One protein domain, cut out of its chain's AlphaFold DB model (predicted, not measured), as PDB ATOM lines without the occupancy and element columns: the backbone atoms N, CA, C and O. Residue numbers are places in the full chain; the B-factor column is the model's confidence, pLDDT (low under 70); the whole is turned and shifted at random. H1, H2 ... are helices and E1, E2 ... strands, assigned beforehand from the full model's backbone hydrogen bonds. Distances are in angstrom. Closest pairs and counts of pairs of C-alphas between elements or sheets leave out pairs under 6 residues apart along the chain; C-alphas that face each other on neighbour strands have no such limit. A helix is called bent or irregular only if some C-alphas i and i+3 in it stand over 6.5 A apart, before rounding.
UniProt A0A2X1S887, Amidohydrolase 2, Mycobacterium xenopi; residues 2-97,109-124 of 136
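This is residues 2 to 97 and 109 to 124 of the 136 residues of the protein "Amidohydrolase 2" of Mycobacterium xenopi (UniProt A0A2X1S887). Three short parallel strands, in the order E1, E2, E3, make a small sheet, with H6 over one face. Beside one end of this sheet H1, H2 and H3 gather round H4, and H3 reaches away to one end of the long axis. The printed part has 112 residues, mostly helix, with six named helices and three named strands, H1 H2 E1 H3 H4 E2 H5 E3 H6. It is compact, with a radius of gyration of the C-alphas of 15.0 A, and spans 52 by 27 by 22 A.

Start at E2, residues 65 to 69; its parallel neighbours are E1, residues 21 to 23, with N 66 and O 21 at 2.7 A, and E3, residues 87 to 89, with N 88 and O 67 at 2.9 A, both within hydrogen-bond range. H6, residues 114 to 124, makes two layers with this sheet, one helix on one face: its height is 8.8 A, its closest C-alphas to E3 are Ala 118 and Val 88, 6.8 A. Turn to the hub H4, residues 57 to 64: it touches H3, residues 30 to 48, at Ser 58 and Gly 35, C-alphas 4.2 A apart, a steep tilt of 49 degrees, opposite ways. H4 touches H1, residues 2 to 9, at Pro 57 and Val 8, 6.2 A between C-alphas, and only just H2, residues 12 to 15, with 3 pairs of C-alphas within 8 A, the closest Glu 64 and Leu 13, 6.8 A. H5, residues 73 to 82, only grazes the sheet with residues 75 to 79. E1, H3 H4, E2 and E2, H5, E3 are strand-helix-strand units, parallel neighbours with helices between, both right-handed crossovers. Every O i to N i+4 pair is within range in H1, H4, H5 and H6, and 13 of 15 in H3; H2 is too short for one.

Find C-alpha 2 at (-7.825, -18.676, 13.346), where H1 begins. H3 runs 24.5 A from C-alpha 30 at (-13.244, -13.331, 22.117), with a kink of 51 degrees near residue 42; it is irregular, C-alphas 44 and 47 being 8.1 A apart. E2 spans 13.6 A, H5 14.3 A and H6 15.3 A, ending at C-alpha 124, (-32.216, -9.636, 6.666).

The C-alphas farthest apart, of Met 47 and Ile 109, are 52.9 A apart. Residues 98 to 108 are not printed, and C-alphas 97 and 109 stand 18.0 A apart across this cut, in the link E3 to H6; of the links printed whole none is long. The model's pLDDT is under 70 at residues 93, 95, 97 and 109 to 124.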
ATOM      1  N   ARG A   2      -8.771 -18.676  14.495       92.25
ATOM      2  CA  ARG A   2      -7.825 -18.676  13.346       92.25
ATOM      3  C   ARG A   2      -8.470 -18.423  11.972       92.25
ATOM      4  O   ARG A   2      -7.930 -17.676  11.163       92.25
ATOM      5  N   VAL A   3      -9.625 -19.041  11.710       93.94
ATOM      6  CA  VAL A   3     -10.366 -18.874  10.444       93.94
ATOM      7  C   VAL A   3     -10.772 -17.416  10.227       93.94
ATOM      8  O   VAL A   3     -10.562 -16.886   9.140       93.94
ATOM      9  N   VAL A   4     -11.268 -16.744  11.271       94.69
ATOM     10  CA  VAL A   4     -11.659 -15.327  11.209       94.69
ATOM     11  C   VAL A   4     -10.455 -14.458  10.867       94.69
ATOM     12  O   VAL A   4     -10.522 -13.670   9.929       94.69
ATOM     13  N   SER A   5      -9.317 -14.671  11.534       93.75
ATOM     14  CA  SER A   5      -8.082 -13.936  11.240       93.75
ATOM     15  C   SER A   5      -7.647 -14.083   9.778       93.75
ATOM     16  O   SER A   5      -7.296 -13.092   9.145       93.75
ATOM     17  N   HIS A   6      -7.715 -15.292   9.207       93.94
ATOM     18  CA  HIS A   6      -7.372 -15.505   7.798       93.94
ATOM     19  C   HIS A   6      -8.348 -14.827   6.834       93.94
ATOM     20  O   HIS A   6      -7.909 -14.295   5.818       93.94
ATOM     21  N   LEU A   7      -9.649 -14.829   7.126       94.75
ATOM     22  CA  LEU A   7     -10.652 -14.216   6.252       94.75
ATOM     23  C   LEU A   7     -10.609 -12.682   6.296       94.75
ATOM     24  O   LEU A   7     -10.790 -12.037   5.260       94.75
ATOM     25  N   VAL A   8     -10.319 -12.107   7.468       94.06
ATOM     26  CA  VAL A   8     -10.154 -10.660   7.657       94.06
ATOM     27  C   VAL A   8      -8.832 -10.193   7.043       94.06
ATOM     28  O   VAL A   8      -8.836  -9.418   6.089       94.06
ATOM     29  N   VAL A   9      -7.695 -10.714   7.520       91.94
ATOM     30  CA  VAL A   9      -6.354 -10.255   7.104       91.94
ATOM     31  C   VAL A   9      -5.993 -10.728   5.694       91.94
ATOM     32  O   VAL A   9      -5.295 -10.036   4.960       91.94
ATOM     33  N   GLY A  10      -6.513 -11.878   5.255       91.31
ATOM     34  CA  GLY A  10      -6.408 -12.323   3.859       91.31
ATOM     35  C   GLY A  10      -7.249 -11.487   2.883       91.31
ATOM     36  O   GLY A  10      -7.200 -11.708   1.667       91.31
ATOM     37  N   GLY A  11      -8.031 -10.532   3.394       92.12
ATOM     38  CA  GLY A  11      -8.807  -9.582   2.608       92.12
ATOM     39  C   GLY A  11     -10.040 -10.179   1.934       92.12
ATOM     40  O   GLY A  11     -10.610  -9.535   1.059       92.12
ATOM     41  N   ALA A  12     -10.470 -11.391   2.299       93.94
ATOM     42  CA  ALA A  12     -11.666 -12.001   1.716       93.94
ATOM     43  C   ALA A  12     -12.921 -11.189   2.070       93.94
ATOM     44  O   ALA A  12     -13.656 -10.781   1.175       93.94
ATOM     45  N   LEU A  13     -13.099 -10.868   3.356       93.94
ATOM     46  CA  LEU A  13     -14.203 -10.017   3.821       93.94
ATOM     47  C   LEU A  13     -14.050  -8.571   3.335       93.94
ATOM     48  O   LEU A  13     -15.026  -7.910   3.005       93.94
ATOM     49  N   HIS A  14     -12.808  -8.099   3.194       92.94
ATOM     50  CA  HIS A  14     -12.542  -6.770   2.655       92.94
ATOM     51  C   HIS A  14     -13.005  -6.613   1.196       92.94
ATOM     52  O   HIS A  14     -13.613  -5.600   0.856       92.94
ATOM     53  N   ARG A  15     -12.730  -7.611   0.343       93.69
ATOM     54  CA  ARG A  15     -13.109  -7.617  -1.083       93.69
ATOM     55  C   ARG A  15     -14.600  -7.855  -1.315       93.69
ATOM     56  O   ARG A  15     -15.105  -7.486  -2.372       93.69
ATOM     57  N   HIS A  16     -15.299  -8.444  -0.347       94.62
ATOM     58  CA  HIS A  16     -16.724  -8.758  -0.443       94.62
ATOM     59  C   HIS A  16     -17.493  -8.198   0.767       94.62
ATOM     60  O   HIS A  16     -17.877  -8.971   1.639       94.62
ATOM     61  N   PRO A  17     -17.776  -6.880   0.824       91.31
ATOM     62  CA  PRO A  17     -18.434  -6.258   1.983       91.31
ATOM     63  C   PRO A  17     -19.867  -6.749   2.253       91.31
ATOM     64  O   PRO A  17     -20.408  -6.554   3.338       91.31
ATOM     65  N   SER A  18     -20.513  -7.370   1.262       92.06
ATOM     66  CA  SER A  18     -21.827  -8.002   1.420       92.06
ATOM     67  C   SER A  18     -21.758  -9.415   2.007       92.06
ATOM     68  O   SER A  18     -22.793  -9.964   2.382       92.06
ATOM     69  N   LEU A  19     -20.568 -10.023   2.083       93.38
ATOM     70  CA  LEU A  19     -20.386 -11.357   2.641       93.38
ATOM     71  C   LEU A  19     -20.426 -11.281   4.168       93.38
ATOM     72  O   LEU A  19     -19.570 -10.653   4.787       93.38
ATOM     73  N   LYS A  20     -21.399 -11.963   4.774       92.38
ATOM     74  CA  LYS A  20     -21.513 -12.098   6.228       92.38
ATOM     75  C   LYS A  20     -21.011 -13.475   6.666       92.38
ATOM     76  O   LYS A  20     -21.357 -14.486   6.059       92.38
ATOM     77  N   LEU A  21     -20.197 -13.515   7.716       93.81
ATOM     78  CA  LEU A  21     -19.617 -14.724   8.296       93.81
ATOM     79  C   LEU A  21     -20.232 -14.978   9.671       93.81
ATOM     80  O   LEU A  21     -20.032 -14.172  10.569       93.81
ATOM     81  N   LEU A  22     -20.896 -16.117   9.857       93.25
ATOM     82  CA  LEU A  22     -21.332 -16.582  11.173       93.25
ATOM     83  C   LEU A  22     -20.373 -17.647  11.705       93.25
ATOM     84  O   LEU A  22     -20.138 -18.660  11.046       93.25
ATOM     85  N   ILE A  23     -19.864 -17.443  12.917       93.50
ATOM     86  CA  ILE A  23     -19.183 -18.476  13.696       93.50
ATOM     87  C   ILE A  23     -20.196 -19.094  14.656       93.50
ATOM     88  O   ILE A  23     -20.528 -18.493  15.675       93.50
ATOM     89  N   ALA A  24     -20.687 -20.281  14.298       90.88
ATOM     90  CA  ALA A  24     -21.572 -21.080  15.138       90.88
ATOM     91  C   ALA A  24     -20.775 -21.794  16.242       90.88
ATOM     92  O   ALA A  24     -19.647 -22.217  15.985       90.88
ATOM     93  N   GLU A  25     -21.350 -21.901  17.442       88.50
ATOM     94  CA  GLU A  25     -20.788 -22.597  18.619       88.50
ATOM     95  C   GLU A  25     -19.418 -22.053  19.082       88.50
ATOM     96  O   GLU A  25     -18.673 -22.678  19.831       88.50
ATOM     97  N   GLY A  26     -19.024 -20.867  18.615       88.75
ATOM     98  CA  GLY A  26     -17.682 -20.336  18.864       88.75
ATOM     99  C   GLY A  26     -17.535 -19.550  20.162       88.75
ATOM    100  O   GLY A  26     -16.415 -19.130  20.472       88.75
ATOM    101  N   GLY A  27     -18.644 -19.258  20.846       90.50
ATOM    102  CA  GLY A  27     -18.731 -18.173  21.818       90.50
ATOM    103  C   GLY A  27     -18.486 -16.806  21.163       90.50
ATOM    104  O   GLY A  27     -17.976 -16.705  20.041       90.50
ATOM    105  N   ALA A  28     -18.815 -15.722  21.865       91.81
ATOM    106  CA  ALA A  28     -18.672 -14.364  21.317       91.81
ATOM    107  C   ALA A  28     -17.729 -13.440  22.104       91.81
ATOM    108  O   ALA A  28     -17.280 -12.428  21.568       91.81
ATOM    109  N   GLY A  29     -17.337 -13.802  23.330       91.94
ATOM    110  CA  GLY A  29     -16.488 -12.940  24.166       91.94
ATOM    111  C   GLY A  29     -15.097 -12.646  23.583       91.94
ATOM    112  O   GLY A  29     -14.499 -11.619  23.874       91.94
ATOM    113  N   TRP A  30     -14.571 -13.514  22.717       94.12
ATOM    114  CA  TRP A  30     -13.244 -13.331  22.117       94.12
ATOM    115  C   TRP A  30     -13.226 -12.355  20.937       94.12
ATOM    116  O   TRP A  30     -12.146 -11.946  20.506       94.12
ATOM    117  N   VAL A  31     -14.384 -12.023  20.361       94.19
ATOM    118  CA  VAL A  31     -14.443 -11.338  19.064       94.19
ATOM    119  C   VAL A  31     -13.860  -9.925  19.132       94.19
ATOM    120  O   VAL A  31     -12.997  -9.624  18.301       94.19
ATOM    121  N   PRO A  32     -14.214  -9.081  20.124       93.56
ATOM    122  CA  PRO A  32     -13.621  -7.749  20.236       93.56
ATOM    123  C   PRO A  32     -12.120  -7.807  20.526       93.56
ATOM    124  O   PRO A  32     -11.343  -7.125  19.863       93.56
ATOM    125  N   ALA A  33     -11.698  -8.715  21.412       94.94
ATOM    126  CA  ALA A  33     -10.288  -8.910  21.742       94.94
ATOM    127  C   ALA A  33      -9.448  -9.320  20.518       94.94
ATOM    128  O   ALA A  33      -8.313  -8.869  20.349       94.94
ATOM    129  N   LEU A  34      -9.997 -10.153  19.624       96.00
ATOM    130  CA  LEU A  34      -9.323 -10.474  18.367       96.00
ATOM    131  C   LEU A  34      -9.249  -9.253  17.440       96.00
ATOM    132  O   LEU A  34      -8.223  -9.064  16.793       96.00
ATOM    133  N   GLY A  35     -10.303  -8.436  17.382       95.19
ATOM    134  CA  GLY A  35     -10.308  -7.183  16.626       95.19
ATOM    135  C   GLY A  35      -9.162  -6.263  17.043       95.19
ATOM    136  O   GLY A  35      -8.379  -5.848  16.191       95.19
ATOM    137  N   ASP A  36      -9.000  -6.038  18.346       95.69
ATOM    138  CA  ASP A  36      -7.911  -5.218  18.890       95.69
ATOM    139  C   ASP A  36      -6.537  -5.793  18.534       95.69
ATOM    140  O   ASP A  36      -5.640  -5.072  18.088       95.69
ATOM    141  N   ARG A  37      -6.382  -7.118  18.650       95.56
ATOM    142  CA  ARG A  37      -5.121  -7.792  18.327       95.56
ATOM    143  C   ARG A  37      -4.762  -7.686  16.846       95.56
ATOM    144  O   ARG A  37      -3.587  -7.549  16.502       95.56
ATOM    145  N   LEU A  38      -5.754  -7.779  15.962       94.69
ATOM    146  CA  LEU A  38      -5.544  -7.629  14.524       94.69
ATOM    147  C   LEU A  38      -5.263  -6.173  14.144       94.69
ATOM    148  O   LEU A  38      -4.420  -5.947  13.280       94.69
ATOM    149  N   ASP A  39      -5.900  -5.202  14.794       95.44
ATOM    150  CA  ASP A  39      -5.621  -3.778  14.591       95.44
ATOM    151  C   ASP A  39      -4.197  -3.411  15.018       95.44
ATOM    152  O   ASP A  39      -3.499  -2.701  14.294       95.44
ATOM    153  N   GLU A  40      -3.738  -3.911  16.168       95.25
ATOM    154  CA  GLU A  40      -2.353  -3.750  16.623       95.25
ATOM    155  C   GLU A  40      -1.375  -4.339  15.601       95.25
ATOM    156  O   GLU A  40      -0.458  -3.650  15.149       95.25
ATOM    157  N   ALA A  41      -1.607  -5.587  15.182       93.31
ATOM    158  CA  ALA A  41      -0.774  -6.246  14.185       93.31
ATOM    159  C   ALA A  41      -0.769  -5.483  12.855       93.31
ATOM    160  O   ALA A  41       0.289  -5.334  12.247       93.31
ATOM    161  N   TYR A  42      -1.919  -4.963  12.425       92.69
ATOM    162  CA  TYR A  42      -2.026  -4.192  11.194       92.69
ATOM    163  C   TYR A  42      -1.278  -2.863  11.295       92.69
ATOM    164  O   TYR A  42      -0.552  -2.520  10.378       92.69
ATOM    165  N   ARG A  43      -1.362  -2.135  12.414       92.00
ATOM    166  CA  ARG A  43      -0.646  -0.855  12.578       92.00
ATOM    167  C   ARG A  43       0.865  -1.025  12.722       92.00
ATOM    168  O   ARG A  43       1.617  -0.220  12.184       92.00
ATOM    169  N   GLN A  44       1.311  -2.032  13.468       92.88
ATOM    170  CA  GLN A  44       2.730  -2.204  13.801       92.88
ATOM    171  C   GLN A  44       3.501  -3.015  12.760       92.88
ATOM    172  O   GLN A  44       4.692  -2.793  12.560       92.88
ATOM    173  N   HIS A  45       2.834  -3.956  12.091       90.81
ATOM    174  CA  HIS A  45       3.471  -4.930  11.208       90.81
ATOM    175  C   HIS A  45       2.943  -4.859   9.766       90.81
ATOM    176  O   HIS A  45       3.127  -5.812   9.009       90.81
ATOM    177  N   ASP A  46       2.338  -3.736   9.352       84.62
ATOM    178  CA  ASP A  46       1.815  -3.526   7.987       84.62
ATOM    179  C   ASP A  46       2.861  -3.808   6.895       84.62
ATOM    180  O   ASP A  46       2.545  -4.319   5.825       84.62
ATOM    181  N   MET A  47       4.144  -3.550   7.172       86.25
ATOM    182  CA  MET A  47       5.247  -3.849   6.246       86.25
ATOM    183  C   MET A  47       5.358  -5.339   5.876       86.25
ATOM    184  O   MET A  47       5.902  -5.672   4.826       86.25
ATOM    185  N   PHE A  48       4.834  -6.233   6.719       85.94
ATOM    186  CA  PHE A  48       4.774  -7.675   6.476       85.94
ATOM    187  C   PHE A  48       3.398  -8.133   5.975       85.94
ATOM    188  O   PHE A  48       3.234  -9.296   5.584       85.94
ATOM    189  N   ALA A  49       2.398  -7.247   5.972       83.19
ATOM    190  CA  ALA A  49       1.067  -7.558   5.488       83.19
ATOM    191  C   ALA A  49       1.091  -7.714   3.961       83.19
ATOM    192  O   ALA A  49       1.441  -6.810   3.206       83.19
ATOM    193  N   ARG A  50       0.679  -8.893   3.482       82.50
ATOM    194  CA  ARG A  50       0.590  -9.180   2.038       82.50
ATOM    195  C   ARG A  50      -0.609  -8.517   1.362       82.50
ATOM    196  O   ARG A  50      -0.683  -8.504   0.140       82.50
ATOM    197  N   GLN A  51      -1.580  -8.057   2.144       84.56
ATOM    198  CA  GLN A  51      -2.820  -7.458   1.667       84.56
ATOM    199  C   GLN A  51      -2.971  -6.092   2.322       84.56
ATOM    200  O   GLN A  51      -2.861  -5.979   3.541       84.56
ATOM    201  N   ARG A  52      -3.244  -5.071   1.509       87.12
ATOM    202  CA  ARG A  52      -3.598  -3.738   1.993       87.12
ATOM    203  C   ARG A  52      -5.106  -3.683   2.191       87.12
ATOM    204  O   ARG A  52      -5.862  -3.950   1.260       87.12
ATOM    205  N   LEU A  53      -5.531  -3.368   3.406       89.12
ATOM    206  CA  LEU A  53      -6.927  -3.185   3.779       89.12
ATOM    207  C   LEU A  53      -7.229  -1.681   3.841       89.12
ATOM    208  O   LEU A  53      -6.496  -0.926   4.476       89.12
ATOM    209  N   ASN A  54      -8.325  -1.239   3.217       89.31
ATOM    210  CA  ASN A  54      -8.762   0.167   3.315       89.31
ATOM    211  C   ASN A  54      -9.492   0.482   4.635       89.31
ATOM    212  O   ASN A  54      -9.757   1.643   4.925       89.31
ATOM    213  N   ARG A  55      -9.864  -0.556   5.390       92.56
ATOM    214  CA  ARG A  55     -10.546  -0.498   6.691       92.56
ATOM    215  C   ARG A  55      -9.700  -1.245   7.713       92.56
ATOM    216  O   ARG A  55      -8.997  -2.188   7.340       92.56
ATOM    217  N   LEU A  56      -9.793  -0.863   8.979       94.06
ATOM    218  CA  LEU A  56      -9.147  -1.608  10.052       94.06
ATOM    219  C   LEU A  56      -9.759  -3.015  10.168       94.06
ATOM    220  O   LEU A  56     -10.967  -3.182   9.962       94.06
ATOM    221  N   PRO A  57      -8.961  -4.044  10.505       95.00
ATOM    222  CA  PRO A  57      -9.478  -5.381  10.779       95.00
ATOM    223  C   PRO A  57     -10.668  -5.396  11.747       95.00
ATOM    224  O   PRO A  57     -11.641  -6.104  11.490       95.00
ATOM    225  N   SER A  58     -10.640  -4.589  12.810       95.38
ATOM    226  CA  SER A  58     -11.736  -4.496  13.778       95.38
ATOM    227  C   SER A  58     -13.019  -3.894  13.189       95.38
ATOM    228  O   SER A  58     -14.117  -4.283  13.586       95.38
ATOM    229  N   GLU A  59     -12.923  -2.991  12.209       95.31
ATOM    230  CA  GLU A  59     -14.082  -2.438  11.493       95.31
ATOM    231  C   GLU A  59     -14.726  -3.492  10.595       95.31
ATOM    232  O   GLU A  59     -15.949  -3.624  10.582       95.31
ATOM    233  N   ILE A  60     -13.902  -4.279   9.897       95.38
ATOM    234  CA  ILE A  60     -14.365  -5.414   9.090       95.38
ATOM    235  C   ILE A  60     -15.028  -6.458  10.005       95.38
ATOM    236  O   ILE A  60     -16.101  -6.992   9.745       95.38
ATOM    237  N   MET A  61     -14.437  -6.736  11.163       95.06
ATOM    238  CA  MET A  61     -15.049  -7.665  12.110       95.06
ATOM    239  C   MET A  61     -16.396  -7.166  12.647       95.06
ATOM    240  O   MET A  61     -17.310  -7.970  12.810       95.06
ATOM    241  N   ARG A  62     -16.552  -5.861  12.893       94.25
ATOM    242  CA  ARG A  62     -17.828  -5.275  13.343       94.25
ATOM    243  C   ARG A  62     -18.914  -5.257  12.272       94.25
ATOM    244  O   ARG A  62     -20.081  -5.147  12.623       94.25
ATOM    245  N   GLN A  63     -18.575  -5.333  10.989       93.06
ATOM    246  CA  GLN A  63     -19.564  -5.254   9.908       93.06
ATOM    247  C   GLN A  63     -19.901  -6.624   9.322       93.06
ATOM    248  O   GLN A  63     -21.061  -6.885   8.998       93.06
ATOM    249  N   GLU A  64     -18.908  -7.496   9.161       94.62
ATOM    250  CA  GLU A  64     -19.074  -8.745   8.419       94.62
ATOM    251  C   GLU A  64     -19.036 -10.011   9.288       94.62
ATOM    252  O   GLU A  64     -19.512 -11.051   8.836       94.62
ATOM    253  N   VAL A  65     -18.509  -9.965  10.515       95.12
ATOM    254  CA  VAL A  65     -18.392 -11.154  11.379       95.12
ATOM    255  C   VAL A  65     -19.511 -11.167  12.414       95.12
ATOM    256  O   VAL A  65     -19.803 -10.147  13.024       95.12
ATOM    257  N   TYR A  66     -20.121 -12.333  12.598       94.19
ATOM    258  CA  TYR A  66     -21.110 -12.643  13.619       94.19
ATOM    259  C   TYR A  66     -20.617 -13.844  14.415       94.19
ATOM    260  O   TYR A  66     -20.025 -14.773  13.854       94.19
ATOM    261  N   ALA A  67     -20.876 -13.845  15.714       93.12
ATOM    262  CA  ALA A  67     -20.521 -14.953  16.587       93.12
ATOM    263  C   ALA A  67     -21.713 -15.383  17.425       93.12
ATOM    264  O   ALA A  67     -22.542 -14.567  17.833       93.12
ATOM    265  N   SER A  68     -21.788 -16.685  17.653       91.12
ATOM    266  CA  SER A  68     -22.907 -17.322  18.310       91.12
ATOM    267  C   SER A  68     -22.508 -17.825  19.701       91.12
ATOM    268  O   SER A  68     -21.366 -18.241  19.904       91.12
ATOM    269  N   PHE A  69     -23.422 -17.725  20.668       90.31
ATOM    270  CA  PHE A  69     -23.202 -18.144  22.058       90.31
ATOM    271  C   PHE A  69     -24.495 -18.685  22.691       90.31
ATOM    272  O   PHE A  69     -25.595 -18.443  22.189       90.31
ATOM    273  N   GLN A  70     -24.354 -19.407  23.803       86.88
ATOM    274  CA  GLN A  70     -25.431 -20.145  24.464       86.88
ATOM    275  C   GLN A  70     -25.599 -19.668  25.915       86.88
ATOM    276  O   GLN A  70     -26.651 -19.128  26.266       86.88
ATOM    277  N   HIS A  71     -24.560 -19.826  26.748       86.69
ATOM    278  CA  HIS A  71     -24.586 -19.516  28.193       86.69
ATOM    279  C   HIS A  71     -23.534 -18.495  28.624       86.69
ATOM    280  O   HIS A  71     -23.446 -18.167  29.807       86.69
ATOM    281  N   ASP A  72     -22.728 -18.006  27.687       88.50
ATOM    282  CA  ASP A  72     -21.594 -17.129  27.957       88.50
ATOM    283  C   ASP A  72     -22.061 -15.773  28.511       88.50
ATOM    284  O   ASP A  72     -22.345 -14.839  27.762       88.50
ATOM    285  N   VAL A  73     -22.086 -15.619  29.838       90.06
ATOM    286  CA  VAL A  73     -22.368 -14.322  30.488       90.06
ATOM    287  C   VAL A  73     -21.354 -13.266  30.043       90.06
ATOM    288  O   VAL A  73     -21.711 -12.117  29.781       90.06
ATOM    289  N   SER A  74     -20.096 -13.679  29.875       91.25
ATOM    290  CA  SER A  74     -19.028 -12.822  29.364       91.25
ATOM    291  C   SER A  74     -19.313 -12.301  27.958       91.25
ATOM    292  O   SER A  74     -18.896 -11.197  27.641       91.25
ATOM    293  N   ALA A  75     -20.018 -13.059  27.108       89.25
ATOM    294  CA  ALA A  75     -20.363 -12.593  25.767       89.25
ATOM    295  C   ALA A  75     -21.310 -11.389  25.810       89.25
ATOM    296  O   ALA A  75     -21.138 -10.462  25.023       89.25
ATOM    297  N   VAL A  76     -22.266 -11.381  26.745       89.12
ATOM    298  CA  VAL A  76     -23.199 -10.260  26.937       89.12
ATOM    299  C   VAL A  76     -22.455  -9.031  27.452       89.12
ATOM    300  O   VAL A  76     -22.519  -7.981  26.823       89.12
ATOM    301  N   GLN A  77     -21.680  -9.186  28.527       92.56
ATOM    302  CA  GLN A  77     -20.918  -8.085  29.130       92.56
ATOM    303  C   GLN A  77     -19.948  -7.452  28.129       92.56
ATOM    304  O   GLN A  77     -19.954  -6.247  27.916       92.56
ATOM    305  N   ILE A  78     -19.160  -8.281  27.439       91.00
ATOM    306  CA  ILE A  78     -18.185  -7.807  26.454       91.00
ATOM    307  C   ILE A  78     -18.886  -7.140  25.265       91.00
ATOM    308  O   ILE A  78     -18.395  -6.132  24.760       91.00
ATOM    309  N   SER A  79     -20.021  -7.672  24.811       89.62
ATOM    310  CA  SER A  79     -20.820  -7.059  23.746       89.62
ATOM    311  C   SER A  79     -21.283  -5.649  24.129       89.62
ATOM    312  O   SER A  79     -21.084  -4.713  23.352       89.62
ATOM    313  N   GLU A  80     -21.826  -5.484  25.339       91.31
ATOM    314  CA  GLU A  80     -22.298  -4.197  25.864       91.31
ATOM    315  C   GLU A  80     -21.147  -3.202  26.062       91.31
ATOM    316  O   GLU A  80     -21.219  -2.076  25.569       91.31
ATOM    317  N   ASP A  81     -20.053  -3.634  26.693       93.88
ATOM    318  CA  ASP A  81     -18.914  -2.772  27.024       93.88
ATOM    319  C   ASP A  81     -18.120  -2.329  25.786       93.88
ATOM    320  O   ASP A  81     -17.587  -1.219  25.734       93.88
ATOM    321  N   THR A  82     -18.026  -3.188  24.767       91.06
ATOM    322  CA  THR A  82     -17.260  -2.901  23.539       91.06
ATOM    323  C   THR A  82     -18.121  -2.378  22.387       91.06
ATOM    324  O   THR A  82     -17.585  -1.978  21.347       91.06
ATOM    325  N   GLY A  83     -19.450  -2.390  22.548       90.69
ATOM    326  CA  GLY A  83     -20.417  -2.025  21.512       90.69
ATOM    327  C   GLY A  83     -20.451  -2.994  20.322       90.69
ATOM    328  O   GLY A  83     -20.775  -2.585  19.205       90.69
ATOM    329  N   TYR A  84     -20.069  -4.260  20.515       91.81
ATOM    330  CA  TYR A  84     -20.025  -5.255  19.442       91.81
ATOM    331  C   TYR A  84     -21.400  -5.905  19.226       91.81
ATOM    332  O   TYR A  84     -21.748  -6.881  19.874       91.81
ATOM    333  N   SER A  85     -22.183  -5.400  18.272       89.69
ATOM    334  CA  SER A  85     -23.590  -5.796  18.081       89.69
ATOM    335  C   SER A  85     -23.827  -7.132  17.363       89.69
ATOM    336  O   SER A  85     -24.957  -7.621  17.341       89.69
ATOM    337  N   ASN A  86     -22.805  -7.736  16.753       92.00
ATOM    338  CA  ASN A  86     -22.970  -8.920  15.896       92.00
ATOM    339  C   ASN A  86     -22.887 -10.229  16.688       92.00
ATOM    340  O   ASN A  86     -22.168 -11.166  16.327       92.00
ATOM    341  N   VAL A  87     -23.612 -10.280  17.797       90.62
ATOM    342  CA  VAL A  87     -23.679 -11.447  18.669       90.62
ATOM    343  C   VAL A  87     -25.067 -12.065  18.567       90.62
ATOM    344  O   VAL A  87     -26.069 -11.355  18.625       90.62
ATOM    345  N   VAL A  88     -25.120 -13.388  18.407       89.88
ATOM    346  CA  VAL A  88     -26.362 -14.144  18.206       89.88
ATOM    347  C   VAL A  88     -26.497 -15.199  19.298       89.88
ATOM    348  O   VAL A  88     -25.596 -16.014  19.489       89.88
ATOM    349  N   TRP A  89     -27.627 -15.226  20.000       86.94
ATOM    350  CA  TRP A  89     -27.933 -16.340  20.898       86.94
ATOM    351  C   TRP A  89     -28.470 -17.534  20.109       86.94
ATOM    352  O   TRP A  89     -29.225 -17.362  19.148       86.94
ATOM    353  N   GLY A  90     -28.153 -18.751  20.535       82.50
ATOM    354  CA  GLY A  90     -28.800 -19.920  19.960       82.50
ATOM    355  C   GLY A  90     -28.725 -21.170  20.805       82.50
ATOM    356  O   GLY A  90     -28.034 -21.262  21.815       82.50
ATOM    357  N   TYR A  91     -29.571 -22.106  20.388       76.00
ATOM    358  CA  TYR A  91     -30.067 -23.170  21.248       76.00
ATOM    359  C   TYR A  91     -29.393 -24.527  21.036       76.00
ATOM    360  O   TYR A  91     -29.596 -25.381  21.872       76.00
ATOM    361  N   GLU A  92     -28.673 -24.759  19.934       73.00
ATOM    362  CA  GLU A  92     -27.903 -25.997  19.621       73.00
ATOM    363  C   GLU A  92     -28.567 -27.347  19.850       73.00
ATOM    364  O   GLU A  92     -27.921 -28.339  20.169       73.00
ATOM    365  N   TYR A  93     -29.870 -27.453  19.654       69.56
ATOM    366  CA  TYR A  93     -30.512 -28.751  19.786       69.56
ATOM    367  C   TYR A  93     -29.994 -29.759  18.740       69.56
ATOM    368  O   TYR A  93     -29.940 -29.418  17.553       69.56
ATOM    369  N   PRO A  94     -29.706 -31.023  19.116       75.81
ATOM    370  CA  PRO A  94     -29.948 -31.677  20.413       75.81
ATOM    371  C   PRO A  94     -28.703 -31.801  21.308       75.81
ATOM    372  O   PRO A  94     -28.650 -32.708  22.143       75.81
ATOM    373  N   HIS A  95     -27.686 -30.973  21.089       69.12
ATOM    374  CA  HIS A  95     -26.410 -31.087  21.776       69.12
ATOM    375  C   HIS A  95     -26.551 -30.938  23.295       69.12
ATOM    376  O   HIS A  95     -27.524 -30.382  23.799       69.12
ATOM    377  N   LEU A  96     -25.600 -31.497  24.046       73.50
ATOM    378  CA  LEU A  96     -25.653 -31.502  25.511       73.50
ATOM    379  C   LEU A  96     -25.203 -30.179  26.124       73.50
ATOM    380  O   LEU A  96     -25.569 -29.919  27.269       73.50
ATOM    381  N   GLU A  97     -24.446 -29.357  25.391       67.06
ATOM    382  CA  GLU A  97     -24.056 -28.024  25.854       67.06
ATOM    383  C   GLU A  97     -25.251 -27.094  26.105       67.06
ATOM    384  O   GLU A  97     -25.097 -26.091  26.784       67.06
ATOM    385  N   ILE A 109     -38.246 -33.766  16.109       34.34
ATOM    386  CA  ILE A 109     -37.187 -34.138  15.149       34.34
ATOM    387  C   ILE A 109     -36.816 -32.937  14.243       34.34
ATOM    388  O   ILE A 109     -35.990 -33.061  13.353       34.34
ATOM    389  N   HIS A 110     -37.388 -31.747  14.470       29.39
ATOM    390  CA  HIS A 110     -37.304 -30.616  13.529       29.39
ATOM    391  C   HIS A 110     -36.719 -29.310  14.103       29.39
ATOM    392  O   HIS A 110     -36.961 -28.240  13.559       29.39
ATOM    393  N   CYS A 111     -35.957 -29.369  15.202       31.89
ATOM    394  CA  CYS A 111     -35.462 -28.177  15.912       31.89
ATOM    395  C   CYS A 111     -33.941 -27.944  15.772       31.89
ATOM    396  O   CYS A 111     -33.336 -27.355  16.654       31.89
ATOM    397  N   SER A 112     -33.294 -28.413  14.696       41.78
ATOM    398  CA  SER A 112     -31.830 -28.294  14.519       41.78
ATOM    399  C   SER A 112     -31.367 -26.969  13.880       41.78
ATOM    400  O   SER A 112     -30.217 -26.859  13.466       41.78
ATOM    401  N   THR A 113     -32.251 -25.977  13.724       50.00
ATOM    402  CA  THR A 113     -32.073 -24.859  12.766       50.00
ATOM    403  C   THR A 113     -32.042 -23.473  13.419       50.00
ATOM    404  O   THR A 113     -32.198 -22.457  12.741       50.00
ATOM    405  N   THR A 114     -31.872 -23.389  14.738       58.59
ATOM    406  CA  THR A 114     -32.092 -22.135  15.476       58.59
ATOM    407  C   THR A 114     -31.068 -21.046  15.128       58.59
ATOM    408  O   THR A 114     -31.432 -19.877  15.046       58.59
ATOM    409  N   TRP A 115     -29.822 -21.417  14.810       59.69
ATOM    410  CA  TRP A 115     -28.784 -20.466  14.385       59.69
ATOM    411  C   TRP A 115     -29.094 -19.782  13.062       59.69
ATOM    412  O   TRP A 115     -28.939 -18.572  12.937       59.69
ATOM    413  N   ILE A 116     -29.531 -20.563  12.073       60.19
ATOM    414  CA  ILE A 116     -29.788 -20.071  10.718       60.19
ATOM    415  C   ILE A 116     -30.944 -19.080  10.746       60.19
ATOM    416  O   ILE A 116     -30.870 -18.062  10.072       60.19
ATOM    417  N   LEU A 117     -31.983 -19.347  11.540       62.19
ATOM    418  CA  LEU A 117     -33.129 -18.450  11.658       62.19
ATOM    419  C   LEU A 117     -32.766 -17.150  12.382       62.19
ATOM    420  O   LEU A 117     -33.099 -16.082  11.880       62.19
ATOM    421  N   ALA A 118     -32.035 -17.225  13.499       61.50
ATOM    422  CA  ALA A 118     -31.599 -16.034  14.233       61.50
ATOM    423  C   ALA A 118     -30.635 -15.170  13.400       61.50
ATOM    424  O   ALA A 118     -30.801 -13.956  13.295       61.50
ATOM    425  N   PHE A 119     -29.670 -15.806  12.731       65.06
ATOM    426  CA  PHE A 119     -28.752 -15.127  11.824       65.06
ATOM    427  C   PHE A 119     -29.470 -14.543  10.607       65.06
ATOM    428  O   PHE A 119     -29.226 -13.395  10.252       65.06
ATOM    429  N   ALA A 120     -30.382 -15.296   9.983       62.06
ATOM    430  CA  ALA A 120     -31.170 -14.799   8.863       62.06
ATOM    431  C   ALA A 120     -32.025 -13.601   9.280       62.06
ATOM    432  O   ALA A 120     -32.051 -12.617   8.556       62.06
ATOM    433  N   GLU A 121     -32.673 -13.621  10.446       63.97
ATOM    434  CA  GLU A 121     -33.460 -12.475  10.905       63.97
ATOM    435  C   GLU A 121     -32.586 -11.234  11.138       63.97
ATOM    436  O   GLU A 121     -32.946 -10.136  10.708       63.97
ATOM    437  N   GLN A 122     -31.417 -11.397  11.760       63.47
ATOM    438  CA  GLN A 122     -30.512 -10.286  12.050       63.47
ATOM    439  C   GLN A 122     -29.856  -9.719  10.782       63.47
ATOM    440  O   GLN A 122     -29.751  -8.503  10.636       63.47
ATOM    441  N   VAL A 123     -29.478 -10.577   9.829       64.44
ATOM    442  CA  VAL A 123     -28.878 -10.167   8.550       64.44
ATOM    443  C   VAL A 123     -29.918  -9.594   7.582       64.44
ATOM    444  O   VAL A 123     -29.615  -8.637   6.875       64.44
ATOM    445  N   LEU A 124     -31.145 -10.126   7.548       56.78
ATOM    446  CA  LEU A 124     -32.216  -9.636   6.666       56.78
ATOM    447  C   LEU A 124     -32.868  -8.338   7.169       56.78
ATOM    448  O   LEU A 124     -33.527  -7.653   6.388       56.78
TER     449      LEU A 124